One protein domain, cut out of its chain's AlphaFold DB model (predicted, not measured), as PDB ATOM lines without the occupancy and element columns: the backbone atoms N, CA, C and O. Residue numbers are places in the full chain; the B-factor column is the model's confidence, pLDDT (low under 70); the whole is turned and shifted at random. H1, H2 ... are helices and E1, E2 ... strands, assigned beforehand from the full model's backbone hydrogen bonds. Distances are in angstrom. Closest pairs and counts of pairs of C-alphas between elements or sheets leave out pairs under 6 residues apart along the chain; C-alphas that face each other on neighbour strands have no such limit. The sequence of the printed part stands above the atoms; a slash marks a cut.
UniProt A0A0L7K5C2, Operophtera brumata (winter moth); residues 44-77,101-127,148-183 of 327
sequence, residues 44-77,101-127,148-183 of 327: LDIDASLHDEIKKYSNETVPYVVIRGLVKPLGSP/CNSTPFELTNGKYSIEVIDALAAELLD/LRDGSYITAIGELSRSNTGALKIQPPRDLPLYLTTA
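This is residues 44 to 77, 101 to 127 and 148 to 183 of the 327 residues of a protein of Operophtera brumata (winter moth) (UniProt A0A0L7K5C2). The model is a small closed barrel of five strands, E1, E2, E3, E5 and E4 round the ring, with the short helix H1 outside it at one end. The long strands E1 and E4 bend sharply as they run round the barrel, and the short strand E6 is paired onto E4 outside the ring. The printed part has 97 residues, with one named helix and six named strands in the order H1 E1 E2 E3 E4 E5 E6; the sheet is mixed. The class is mostly strand, though under half of the printed residues, 46, are in named elements. The whole is compact, with a radius of gyration of the C-alphas of 12.7 A, and spans 36 by 31 by 25 A.

Start at residues 44 to 45, which pair in parallel with residues 67 to 68 of E1, residues 61 to 73. Next comes H1, residues 50 to 55, on the barrel and outside it at a height over the sheet of 7.5 A; its closest C-alphas to E1 are Ile 54 and Thr 61, 6.4 A apart. In H1, 1 of 2 O i to N i+4 pairs is within hydrogen-bond range. E1 bends by 97 degrees at residue 64; it is antiparallel to E2, residues 106 to 110, with N 72 and O 107 at 2.8 A. E2 forms a hairpin with E3, residues 113 to 117, where N 108 and O 115 are 2.8 A apart. E4, residues 153 to 162, bends by 83 degrees at residue 158 and closes the ring antiparallel to E1, with N 67 and O 156 at 2.9 A. E4 and E5, residues 168 to 171, form a hairpin, with N 161 and O 169 at 2.9 A. E5 is parallel to E3, with N 170 and O 116 at 2.9 A. E6, residues 179 to 181, is antiparallel to E4, with N 157 and O 179 at 2.8 A; E5 and E6 lie on one side of E4, E1 on the other side.

Find C-alpha 50 at (164.037, 141.120, 129.251), where H1 begins its 8.9 A. From C-alpha 61 at (169.110, 148.715, 136.411), E1 runs 24.4 A. E2 and E3 each measure 13.3 A, E4 22.4 A and E5 9.9 A. E6 runs 6.4 A to C-alpha 181 at (159.775, 159.334, 120.093).

Look for the two C-alphas farthest apart at Ser 58 and Pro 77, 38.5 A. Residues 78 to 100 and 128 to 147 are not printed; the C-alphas across these cuts are 14.6 A apart for 77 and 101, and 14.3 A for 127 and 148. Of the links printed whole, none is long. Mean pLDDT of the printed part is 79.6; residues 74 to 77, 101 to 104, 120 to 127 and 148 to 149 are under 70.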
ATOM      1  N   LEU A  44     166.454 146.834 123.222       88.81
ATOM      2  CA  LEU A  44     165.797 145.694 123.853       88.81
ATOM      3  C   LEU A  44     164.334 145.664 123.431       88.81
ATOM      4  O   LEU A  44     163.635 146.679 123.505       88.81
ATOM      5  N   ASP A  45     163.887 144.489 123.013       87.31
ATOM      6  CA  ASP A  45     162.486 144.229 122.730       87.31
ATOM      7  C   ASP A  45     161.775 143.758 124.009       87.31
ATOM      8  O   ASP A  45     162.380 143.211 124.937       87.31
ATOM      9  N   ILE A  46     160.474 144.040 124.094       89.38
ATOM     10  CA  ILE A  46     159.655 143.724 125.270       89.38
ATOM     11  C   ILE A  46     159.271 142.235 125.227       89.38
ATOM     12  O   ILE A  46     158.155 141.882 124.853       89.38
ATOM     13  N   ASP A  47     160.219 141.373 125.600       86.06
ATOM     14  CA  ASP A  47     160.108 139.911 125.540       86.06
ATOM     15  C   ASP A  47     160.353 139.236 126.903       86.06
ATOM     16  O   ASP A  47     160.776 139.858 127.878       86.06
ATOM     17  N   ALA A  48     160.144 137.915 126.965       83.44
ATOM     18  CA  ALA A  48     160.375 137.099 128.164       83.44
ATOM     19  C   ALA A  48     161.817 137.197 128.700       83.44
ATOM     20  O   ALA A  48     162.043 137.137 129.909       83.44
ATOM     21  N   SER A  49     162.784 137.357 127.792       83.75
ATOM     22  CA  SER A  49     164.219 137.459 128.085       83.75
ATOM     23  C   SER A  49     164.611 138.773 128.754       83.75
ATOM     24  O   SER A  49     165.677 138.844 129.364       83.75
ATOM     25  N   LEU A  50     163.752 139.796 128.701       85.25
ATOM     26  CA  LEU A  50     164.037 141.120 129.251       85.25
ATOM     27  C   LEU A  50     164.344 141.052 130.754       85.25
ATOM     28  O   LEU A  50     165.256 141.714 131.250       85.25
ATOM     29  N   HIS A  51     163.632 140.191 131.485       83.81
ATOM     30  CA  HIS A  51     163.870 139.983 132.913       83.81
ATOM     31  C   HIS A  51     165.241 139.369 133.216       83.81
ATOM     32  O   HIS A  51     165.817 139.668 134.264       83.81
ATOM     33  N   ASP A  52     165.768 138.523 132.335       84.31
ATOM     34  CA  ASP A  52     167.068 137.878 132.526       84.31
ATOM     35  C   ASP A  52     168.220 138.777 132.070       84.31
ATOM     36  O   ASP A  52     169.286 138.786 132.689       84.31
ATOM     37  N   GLU A  53     167.990 139.618 131.061       83.69
ATOM     38  CA  GLU A  53     168.949 140.640 130.642       83.69
ATOM     39  C   GLU A  53     169.169 141.713 131.710       83.69
ATOM     40  O   GLU A  53     170.305 142.136 131.918       83.69
ATOM     41  N   ILE A  54     168.125 142.108 132.445       86.56
ATOM     42  CA  ILE A  54     168.245 143.067 133.552       86.56
ATOM     43  C   ILE A  54     169.087 142.491 134.699       86.56
ATOM     44  O   ILE A  54     169.932 143.197 135.250       86.56
ATOM     45  N   LYS A  55     168.922 141.199 135.024       85.06
ATOM     46  CA  LYS A  55     169.697 140.516 136.083       85.06
ATOM     47  C   LYS A  55     171.195 140.447 135.790       85.06
ATOM     48  O   LYS A  55     171.989 140.259 136.707       85.06
ATOM     49  N   LYS A  56     171.603 140.589 134.525       86.00
ATOM     50  CA  LYS A  56     173.019 140.631 134.138       86.00
ATOM     51  C   LYS A  56     173.728 141.886 134.660       86.00
ATOM     52  O   LYS A  56     174.953 141.891 134.778       86.00
ATOM     53  N   TYR A  57     172.981 142.946 134.963       84.69
ATOM     54  CA  TYR A  57     173.523 144.195 135.485       84.69
ATOM     55  C   TYR A  57     173.533 144.179 137.016       84.69
ATOM     56  O   TYR A  57     172.548 143.817 137.653       84.69
ATOM     57  N   SER A  58     174.642 144.621 137.615       71.06
ATOM     58  CA  SER A  58     174.918 144.512 139.059       71.06
ATOM     59  C   SER A  58     173.924 145.231 139.980       71.06
ATOM     60  O   SER A  58     173.940 144.988 141.179       71.06
ATOM     61  N   ASN A  59     173.085 146.112 139.431       78.31
ATOM     62  CA  ASN A  59     172.105 146.911 140.170       78.31
ATOM     63  C   ASN A  59     170.653 146.633 139.744       78.31
ATOM     64  O   ASN A  59     169.778 147.406 140.110       78.31
ATOM     65  N   GLU A  60     170.391 145.602 138.928       81.25
ATOM     66  CA  GLU A  60     169.066 145.365 138.310       81.25
ATOM     67  C   GLU A  60     168.508 146.595 137.559       81.25
ATOM     68  O   GLU A  60     167.301 146.762 137.370       81.25
ATOM     69  N   THR A  61     169.410 147.478 137.128       83.12
ATOM     70  CA  THR A  61     169.110 148.715 136.411       83.12
ATOM     71  C   THR A  61     169.981 148.798 135.174       83.12
ATOM     72  O   THR A  61     171.212 148.724 135.267       83.12
ATOM     73  N   VAL A  62     169.354 149.005 134.022       86.62
ATOM     74  CA  VAL A  62     170.052 149.304 132.772       86.62
ATOM     75  C   VAL A  62     170.083 150.824 132.620       86.62
ATOM     76  O   VAL A  62     169.018 151.426 132.494       86.62
ATOM     77  N   PRO A  63     171.268 151.463 132.620       84.38
ATOM     78  CA  PRO A  63     171.383 152.920 132.716       84.38
ATOM     79  C   PRO A  63     170.780 153.662 131.518       84.38
ATOM     80  O   PRO A  63     170.301 154.781 131.663       84.38
ATOM     81  N   TYR A  64     170.827 153.062 130.326       88.31
ATOM     82  CA  TYR A  64     170.274 153.668 129.121       88.31
ATOM     83  C   TYR A  64     169.928 152.594 128.092       88.31
ATOM     84  O   TYR A  64     170.816 151.910 127.579       88.31
ATOM     85  N   VAL A  65     168.641 152.436 127.801       91.38
ATOM     86  CA  VAL A  65     168.125 151.422 126.881       91.38
ATOM     87  C   VAL A  65     167.105 152.024 125.929       91.38
ATOM     88  O   VAL A  65     166.411 152.978 126.270       91.38
ATOM     89  N   VAL A  66     167.031 151.469 124.721       91.56
ATOM     90  CA  VAL A  66     166.024 151.817 123.718       91.56
ATOM     91  C   VAL A  66     164.997 150.693 123.669       91.56
ATOM     92  O   VAL A  66     165.347 149.578 123.291       91.56
ATOM     93  N   ILE A  67     163.750 150.993 124.026       91.69
ATOM     94  CA  ILE A  67     162.642 150.033 124.030       91.69
ATOM     95  C   ILE A  67     161.553 150.534 123.100       91.69
ATOM     96  O   ILE A  67     161.184 151.707 123.140       91.69
ATOM     97  N   ARG A  68     161.017 149.641 122.269       90.62
ATOM     98  CA  ARG A  68     159.904 149.946 121.372       90.62
ATOM     99  C   ARG A  68     158.682 149.120 121.756       90.62
ATOM    100  O   ARG A  68     158.775 147.904 121.866       90.62
ATOM    101  N   GLY A  69     157.537 149.777 121.919       89.62
ATOM    102  CA  GLY A  69     156.290 149.112 122.298       89.62
ATOM    103  C   GLY A  69     155.045 149.835 121.799       89.62
ATOM    104  O   GLY A  69     155.124 150.950 121.279       89.62
ATOM    105  N   LEU A  70     153.901 149.167 121.940       88.75
ATOM    106  CA  LEU A  70     152.576 149.725 121.685       88.75
ATOM    107  C   LEU A  70     152.087 150.474 122.918       88.75
ATOM    108  O   LEU A  70     152.086 149.920 124.018       88.75
ATOM    109  N   VAL A  71     151.634 151.708 122.728       87.00
ATOM    110  CA  VAL A  71     151.058 152.516 123.805       87.00
ATOM    111  C   VAL A  71     149.709 151.943 124.220       87.00
ATOM    112  O   VAL A  71     148.810 151.790 123.389       87.00
ATOM    113  N   LYS A  72     149.566 151.675 125.518       84.62
ATOM    114  CA  LYS A  72     148.304 151.334 126.162       84.62
ATOM    115  C   LYS A  72     148.060 152.303 127.327       84.62
ATOM    116  O   LYS A  72     148.889 152.355 128.238       84.62
ATOM    117  N   PRO A  73     146.968 153.080 127.324       78.81
ATOM    118  CA  PRO A  73     146.677 154.000 128.416       78.81
ATOM    119  C   PRO A  73     146.314 153.232 129.693       78.81
ATOM    120  O   PRO A  73     145.619 152.212 129.647       78.81
ATOM    121  N   LEU A  74     146.745 153.747 130.846       67.06
ATOM    122  CA  LEU A  74     146.268 153.292 132.153       67.06
ATOM    123  C   LEU A  74     145.008 154.083 132.528       67.06
ATOM    124  O   LEU A  74     145.035 154.952 133.395       67.06
ATOM    125  N   GLY A  75     143.901 153.830 131.824       64.25
ATOM    126  CA  GLY A  75     142.612 154.491 132.059       64.25
ATOM    127  C   GLY A  75     141.739 154.595 130.808       64.25
ATOM    128  O   GLY A  75     142.157 154.211 129.719       64.25
ATOM    129  N   SER A  76     140.513 155.107 130.958       54.50
ATOM    130  CA  SER A  76     139.649 155.436 129.819       54.50
ATOM    131  C   SER A  76     140.135 156.732 129.154       54.50
ATOM    132  O   SER A  76     140.130 157.767 129.830       54.50
ATOM    133  N   PRO A  77     140.530 156.719 127.869       54.16
ATOM    134  CA  PRO A  77     140.873 157.947 127.163       54.16
ATOM    135  C   PRO A  77     139.621 158.827 127.033       54.16
ATOM    136  O   PRO A  77     138.555 158.351 126.644       54.16
ATOM    137  N   CYS A 101     149.699 170.122 130.794       46.56
ATOM    138  CA  CYS A 101     150.009 168.706 130.697       46.56
ATOM    139  C   CYS A 101     149.381 167.988 131.895       46.56
ATOM    140  O   CYS A 101     149.883 168.092 133.014       46.56
ATOM    141  N   ASN A 102     148.294 167.251 131.676       54.06
ATOM    142  CA  ASN A 102     147.851 166.260 132.648       54.06
ATOM    143  C   ASN A 102     148.564 164.942 132.319       54.06
ATOM    144  O   ASN A 102     148.295 164.336 131.284       54.06
ATOM    145  N   SER A 103     149.529 164.529 133.143       56.22
ATOM    146  CA  SER A 103     150.280 163.298 132.896       56.22
ATOM    147  C   SER A 103     149.420 162.087 133.249       56.22
ATOM    148  O   SER A 103     149.308 161.715 134.419       56.22
ATOM    149  N   THR A 104     148.821 161.448 132.249       59.44
ATOM    150  CA  THR A 104     148.246 160.114 132.426       59.44
ATOM    151  C   THR A 104     149.360 159.082 132.270       59.44
ATOM    152  O   THR A 104     150.001 159.058 131.213       59.44
ATOM    153  N   PRO A 105     149.630 158.238 133.280       70.38
ATOM    154  CA  PRO A 105     150.594 157.161 133.120       70.38
ATOM    155  C   PRO A 105     150.113 156.215 132.010       70.38
ATOM    156  O   PRO A 105     148.914 155.992 131.828       70.38
ATOM    157  N   PHE A 106     151.046 155.681 131.230       81.12
ATOM    158  CA  PHE A 106     150.753 154.729 130.164       81.12
ATOM    159  C   PHE A 106     151.788 153.609 130.167       81.12
ATOM    160  O   PHE A 106     152.920 153.775 130.635       81.12
ATOM    161  N   GLU A 107     151.390 152.462 129.635       86.38
ATOM    162  CA  GLU A 107     152.240 151.288 129.516       86.38
ATOM    163  C   GLU A 107     152.639 151.061 128.062       86.38
ATOM    164  O   GLU A 107     151.842 151.220 127.135       86.38
ATOM    165  N   LEU A 108     153.886 150.648 127.862       87.31
ATOM    166  CA  LEU A 108     154.356 150.103 126.600       87.31
ATOM    167  C   LEU A 108     154.162 148.594 126.630       87.31
ATOM    168  O   LEU A 108     154.690 147.912 127.504       87.31
ATOM    169  N   THR A 109     153.411 148.076 125.666       88.44
ATOM    170  CA  THR A 109     153.053 146.661 125.584       88.44
ATOM    171  C   THR A 109     153.617 146.024 124.321       88.44
ATOM    172  O   THR A 109     153.647 146.634 123.250       88.44
ATOM    173  N   ASN A 110     154.065 144.776 124.435       87.56
ATOM    174  CA  ASN A 110     154.335 143.908 123.292       87.56
ATOM    175  C   ASN A 110     153.796 142.513 123.623       87.56
ATOM    176  O   ASN A 110     154.376 141.754 124.403       87.56
ATOM    177  N   GLY A 111     152.609 142.204 123.106       84.50
ATOM    178  CA  GLY A 111     151.917 140.959 123.426       84.50
ATOM    179  C   GLY A 111     151.543 140.852 124.909       84.50
ATOM    180  O   GLY A 111     150.591 141.487 125.352       84.50
ATOM    181  N   LYS A 112     152.254 139.996 125.656       82.00
ATOM    182  CA  LYS A 112     151.954 139.662 127.064       82.00
ATOM    183  C   LYS A 112     152.756 140.469 128.085       82.00
ATOM    184  O   LYS A 112     152.428 140.416 129.266       82.00
ATOM    185  N   TYR A 113     153.798 141.169 127.649       85.94
ATOM    186  CA  TYR A 113     154.683 141.926 128.526       85.94
ATOM    187  C   TYR A 113     154.342 143.413 128.449       85.94
ATOM    188  O   TYR A 113     154.085 143.937 127.359       85.94
ATOM    189  N   SER A 114     154.331 144.081 129.603       84.44
ATOM    190  CA  SER A 114     154.107 145.520 129.713       84.44
ATOM    191  C   SER A 114     155.181 146.189 130.565       84.44
ATOM    192  O   SER A 114     155.788 145.571 131.443       84.44
ATOM    193  N   ILE A 115     155.459 147.449 130.240       88.12
ATOM    194  CA  ILE A 115     156.440 148.286 130.921       88.12
ATOM    195  C   ILE A 115     155.795 149.636 131.199       88.12
ATOM    196  O   ILE A 115     155.307 150.295 130.280       88.12
ATOM    197  N   GLU A 116     155.819 150.054 132.456       86.62
ATOM    198  CA  GLU A 116     155.271 151.334 132.892       86.62
ATOM    199  C   GLU A 116     156.251 152.469 132.567       86.62
ATOM    200  O   GLU A 116     157.443 152.398 132.888       86.62
ATOM    201  N   VAL A 117     155.762 153.535 131.931       84.75
ATOM    202  CA  VAL A 117     156.549 154.755 131.702       84.75
ATOM    203  C   VAL A 117     156.263 155.738 132.830       84.75
ATOM    204  O   VAL A 117     155.140 156.221 132.976       84.75
ATOM    205  N   ILE A 118     157.286 156.037 133.630       81.38
ATOM    206  CA  ILE A 118     157.188 156.983 134.743       81.38
ATOM    207  C   ILE A 118     157.684 158.351 134.280       81.38
ATOM    208  O   ILE A 118     158.710 158.447 133.610       81.38
ATOM    209  N   ASP A 119     156.968 159.401 134.688       71.69
ATOM    210  CA  ASP A 119     157.346 160.800 134.461       71.69
ATOM    211  C   ASP A 119     157.551 161.145 132.974       71.69
ATOM    212  O   ASP A 119     158.584 161.656 132.543       71.69
ATOM    213  N   ALA A 120     156.522 160.866 132.167       67.62
ATOM    214  CA  ALA A 120     156.499 161.227 130.748       67.62
ATOM    215  C   ALA A 120     156.588 162.749 130.507       67.62
ATOM    216  O   ALA A 120     156.926 163.167 129.404       67.62
ATOM    217  N   LEU A 121     156.314 163.572 131.528       59.91
ATOM    218  CA  LEU A 121     156.425 165.031 131.466       59.91
ATOM    219  C   LEU A 121     157.886 165.491 131.375       59.91
ATOM    220  O   LEU A 121     158.189 166.465 130.693       59.91
ATOM    221  N   ALA A 122     158.801 164.780 132.038       57.91
ATOM    222  CA  ALA A 122     160.229 165.065 131.969       57.91
ATOM    223  C   ALA A 122     160.859 164.688 130.615       57.91
ATOM    224  O   ALA A 122     162.061 164.892 130.419       57.91
ATOM    225  N   ALA A 123     160.081 164.119 129.684       59.81
ATOM    226  CA  ALA A 123     160.592 163.717 128.389       59.81
ATOM    227  C   ALA A 123     160.730 164.908 127.430       59.81
ATOM    228  O   ALA A 123     159.770 165.624 127.151       59.81
ATOM    229  N   GLU A 124     161.922 165.095 126.859       60.28
ATOM    230  CA  GLU A 124     162.132 166.114 125.830       60.28
ATOM    231  C   GLU A 124     161.601 165.613 124.475       60.28
ATOM    232  O   GLU A 124     162.218 164.764 123.819       60.28
ATOM    233  N   LEU A 125     160.466 166.158 124.018       54.78
ATOM    234  CA  LEU A 125     160.011 165.971 122.638       54.78
ATOM    235  C   LEU A 125     160.883 166.798 121.682       54.78
ATOM    236  O   LEU A 125     160.876 168.030 121.678       54.78
ATOM    237  N   LEU A 126     161.612 166.105 120.806       54.56
ATOM    238  CA  LEU A 126     162.523 166.710 119.824       54.56
ATOM    239  C   LEU A 126     161.815 167.500 118.702       54.56
ATOM    240  O   LEU A 126     162.490 168.112 117.871       54.56
ATOM    241  N   ASP A 127     160.482 167.516 118.670       54.22
ATOM    242  CA  ASP A 127     159.697 168.142 117.601       54.22
ATOM    243  C   ASP A 127     159.601 169.680 117.731       54.22
ATOM    244  O   ASP A 127     159.307 170.374 116.756       54.22
ATOM    245  N   LEU A 148     148.471 160.905 122.717       65.88
ATOM    246  CA  LEU A 148     149.136 159.730 122.184       65.88
ATOM    247  C   LEU A 148     148.060 158.725 121.773       65.88
ATOM    248  O   LEU A 148     147.264 158.305 122.604       65.88
ATOM    249  N   ARG A 149     148.001 158.364 120.485       68.56
ATOM    250  CA  ARG A 149     146.982 157.421 120.008       68.56
ATOM    251  C   ARG A 149     147.227 156.038 120.606       68.56
ATOM    252  O   ARG A 149     148.346 155.523 120.518       68.56
ATOM    253  N   ASP A 150     146.168 155.425 121.116       76.31
ATOM    254  CA  ASP A 150     146.174 154.032 121.555       76.31
ATOM    255  C   ASP A 150     146.659 153.118 120.423       76.31
ATOM    256  O   ASP A 150     146.272 153.269 119.261       76.31
ATOM    257  N   GLY A 151     147.556 152.187 120.747       79.06
ATOM    258  CA  GLY A 151     148.128 151.267 119.763       79.06
ATOM    259  C   GLY A 151     149.128 151.902 118.787       79.06
ATOM    260  O   GLY A 151     149.528 151.256 117.819       79.06
ATOM    261  N   SER A 152     149.569 153.144 119.013       82.25
ATOM    262  CA  SER A 152     150.716 153.696 118.285       82.25
ATOM    263  C   SER A 152     152.033 153.097 118.793       82.25
ATOM    264  O   SER A 152     152.195 152.813 119.981       82.25
ATOM    265  N   TYR A 153     152.986 152.874 117.882       83.44
ATOM    266  CA  TYR A 153     154.328 152.421 118.250       83.44
ATOM    267  C   TYR A 153     155.174 153.597 118.714       83.44
ATOM    268  O   TYR A 153     155.383 154.549 117.957       83.44
ATOM    269  N   ILE A 154     155.736 153.479 119.913       87.31
ATOM    270  CA  ILE A 154     156.636 154.479 120.480       87.31
ATOM    271  C   ILE A 154     157.922 153.824 120.937       87.31
ATOM    272  O   ILE A 154     157.940 152.701 121.443       87.31
ATOM    273  N   THR A 155     159.008 154.552 120.718       87.81
ATOM    274  CA  THR A 155     160.326 154.240 121.234       87.81
ATOM    275  C   THR A 155     160.564 155.093 122.475       87.81
ATOM    276  O   THR A 155     160.637 156.320 122.378       87.81
ATOM    277  N   ALA A 156     160.690 154.447 123.628       88.81
ATOM    278  CA  ALA A 156     161.148 155.071 124.858       88.81
ATOM    279  C   ALA A 156     162.649 154.829 125.027       88.81
ATOM    280  O   ALA A 156     163.142 153.716 124.824       88.81
ATOM    281  N   ILE A 157     163.380 155.882 125.381       90.50
ATOM    282  CA  ILE A 157     164.813 155.830 125.649       90.50
ATOM    283  C   ILE A 157     165.065 156.382 127.042       90.50
ATOM    284  O   ILE A 157     164.910 157.583 127.260       90.50
ATOM    285  N   GLY A 158     165.470 155.520 127.965       89.69
ATOM    286  CA  GLY A 158     165.664 155.893 129.361       89.69
ATOM    287  C   GLY A 158     166.335 154.798 130.173       89.69
ATOM    288  O   GLY A 158     166.858 153.825 129.624       89.69
ATOM    289  N   GLU A 159     166.327 154.972 131.488       89.94
ATOM    290  CA  GLU A 159     166.805 153.969 132.429       89.94
ATOM    291  C   GLU A 159     165.709 152.926 132.645       89.94
ATOM    292  O   GLU A 159     164.576 153.269 132.984       89.94
ATOM    293  N   LEU A 160     166.040 151.650 132.461       90.19
ATOM    294  CA  LEU A 160     165.131 150.551 132.772       90.19
ATOM    295  C   LEU A 160     165.461 150.029 134.162       90.19
ATOM    296  O   LEU A 160     166.583 149.594 134.421       90.19
ATOM    297  N   SER A 161     164.473 150.066 135.045       88.50
ATOM    298  CA  SER A 161     164.597 149.637 136.431       88.50
ATOM    299  C   SER A 161     163.488 148.648 136.767       88.50
ATOM    300  O   SER A 161     162.375 148.713 136.238       88.50
ATOM    301  N   ARG A 162     163.786 147.715 137.668       87.38
ATOM    302  CA  ARG A 162     162.774 146.844 138.255       87.38
ATOM    303  C   ARG A 162     162.093 147.550 139.429       87.38
ATOM    304  O   ARG A 162     162.752 148.099 140.306       87.38
ATOM    305  N   SER A 163     160.763 147.562 139.440       84.06
ATOM    306  CA  SER A 163     159.981 148.056 140.575       84.06
ATOM    307  C   SER A 163     159.953 147.038 141.719       84.06
ATOM    308  O   SER A 163     160.102 145.834 141.502       84.06
ATOM    309  N   ASN A 164     159.670 147.509 142.936       78.19
ATOM    310  CA  ASN A 164     159.500 146.662 144.125       78.19
ATOM    311  C   ASN A 164     158.320 145.682 143.979       78.19
ATOM    312  O   ASN A 164     158.294 144.641 144.627       78.19
ATOM    313  N   THR A 165     157.352 146.005 143.117       78.06
ATOM    314  CA  THR A 165     156.197 145.161 142.774       78.06
ATOM    315  C   THR A 165     156.527 144.072 141.749       78.06
ATOM    316  O   THR A 165     155.674 143.254 141.423       78.06
ATOM    317  N   GLY A 166     157.753 144.053 141.214       76.38
ATOM    318  CA  GLY A 166     158.174 143.141 140.153       76.38
ATOM    319  C   GLY A 166     157.854 143.624 138.735       76.38
ATOM    320  O   GLY A 166     158.386 143.037 137.792       76.38
ATOM    321  N   ALA A 167     157.065 144.696 138.589       81.44
ATOM    322  CA  ALA A 167     156.805 145.357 137.313       81.44
ATOM    323  C   ALA A 167     158.062 146.064 136.778       81.44
ATOM    324  O   ALA A 167     158.917 146.525 137.544       81.44
ATOM    325  N   LEU A 168     158.183 146.137 135.455       87.38
ATOM    326  CA  LEU A 168     159.262 146.854 134.785       87.38
ATOM    327  C   LEU A 168     158.859 148.309 134.589       87.38
ATOM    328  O   LEU A 168     157.760 148.589 134.115       87.38
ATOM    329  N   LYS A 169     159.766 149.224 134.930       89.69
ATOM    330  CA  LYS A 169     159.549 150.664 134.799       89.69
ATOM    331  C   LYS A 169     160.676 151.317 134.016       89.69
ATOM    332  O   LYS A 169     161.850 150.995 134.212       89.69
ATOM    333  N   ILE A 170     160.318 152.263 133.157       90.06
ATOM    334  CA  ILE A 170     161.270 153.156 132.496       90.06
ATOM    335  C   ILE A 170     161.216 154.500 133.215       90.06
ATOM    336  O   ILE A 170     160.140 155.075 133.374       90.06
ATOM    337  N   GLN A 171     162.378 154.982 133.654       87.38
ATOM    338  CA  GLN A 171     162.531 156.234 134.393       87.38
ATOM    339  C   GLN A 171     163.616 157.122 133.759       87.38
ATOM    340  O   GLN A 171     164.523 156.610 133.092       87.38
ATOM    341  N   PRO A 172     163.553 158.452 133.947       84.94
ATOM    342  CA  PRO A 172     164.643 159.336 133.561       84.94
ATOM    343  C   PRO A 172     165.901 159.038 134.405       84.94
ATOM    344  O   PRO A 172     165.824 159.041 135.637       84.94
ATOM    345  N   PRO A 173     167.064 158.776 133.781       81.06
ATOM    346  CA  PRO A 173     168.322 158.628 134.506       81.06
ATOM    347  C   PRO A 173     168.798 159.954 135.113       81.06
ATOM    348  O   PRO A 173     168.434 161.042 134.677       81.06
ATOM    349  N   ARG A 174     169.696 159.877 136.104       79.00
ATOM    350  CA  ARG A 174     170.222 161.070 136.806       79.00
ATOM    351  C   ARG A 174     170.991 162.039 135.902       79.00
ATOM    352  O   ARG A 174     171.002 163.236 136.171       79.00
ATOM    353  N   ASP A 175     171.638 161.514 134.862       78.56
ATOM    354  CA  ASP A 175     172.553 162.276 134.004       78.56
ATOM    355  C   ASP A 175     171.955 162.642 132.633       78.56
ATOM    356  O   ASP A 175     172.490 163.524 131.956       78.56
ATOM    357  N   LEU A 176     170.876 161.976 132.199       80.69
ATOM    358  CA  LEU A 176     170.275 162.151 130.870       80.69
ATOM    359  C   LEU A 176     168.744 162.251 130.953       80.69
ATOM    360  O   LEU A 176     168.136 161.578 131.777       80.69
ATOM    361  N   PRO A 177     168.103 163.046 130.080       81.62
ATOM    362  CA  PRO A 177     166.648 163.099 130.021       81.62
ATOM    363  C   PRO A 177     166.065 161.814 129.412       81.62
ATOM    364  O   PRO A 177     166.723 161.116 128.632       81.62
ATOM    365  N   LEU A 178     164.812 161.523 129.762       84.25
ATOM    366  CA  LEU A 178     163.990 160.513 129.099       84.25
ATOM    367  C   LEU A 178     163.618 161.032 127.702       84.25
ATOM    368  O   LEU A 178     163.243 162.192 127.554       84.25
ATOM    369  N   TYR A 179     163.696 160.195 126.671       83.94
ATOM    370  CA  TYR A 179     163.195 160.560 125.342       83.94
ATOM    371  C   TYR A 179     162.056 159.635 124.939       83.94
ATOM    372  O   TYR A 179     162.205 158.413 124.934       83.94
ATOM    373  N   LEU A 180     160.939 160.233 124.539       82.75
ATOM    374  CA  LEU A 180     159.825 159.544 123.902       82.75
ATOM    375  C   LEU A 180     159.781 159.980 122.442       82.75
ATOM    376  O   LEU A 180     159.758 161.171 122.134       82.75
ATOM    377  N   THR A 181     159.818 159.022 121.521       80.12
ATOM    378  CA  THR A 181     159.775 159.334 120.093       80.12
ATOM    379  C   THR A 181     158.987 158.296 119.310       80.12
ATOM    380  O   THR A 181     159.075 157.094 119.550       80.12
ATOM    381  N   THR A 182     158.246 158.757 118.309       79.69
ATOM    382  CA  THR A 182     157.616 157.893 117.299       79.69
ATOM    383  C   THR A 182     158.629 157.395 116.257       79.69
ATOM    384  O   THR A 182     158.334 156.497 115.469       79.69
ATOM    385  N   ALA A 183     159.842 157.960 116.238       75.00
ATOM    386  CA  ALA A 183     160.887 157.630 115.279       75.00
ATOM    387  C   ALA A 183     161.769 156.455 115.738       75.00
ATOM    388  O   ALA A 183     161.889 156.139 116.918       75.00
TER     389      ALA A 183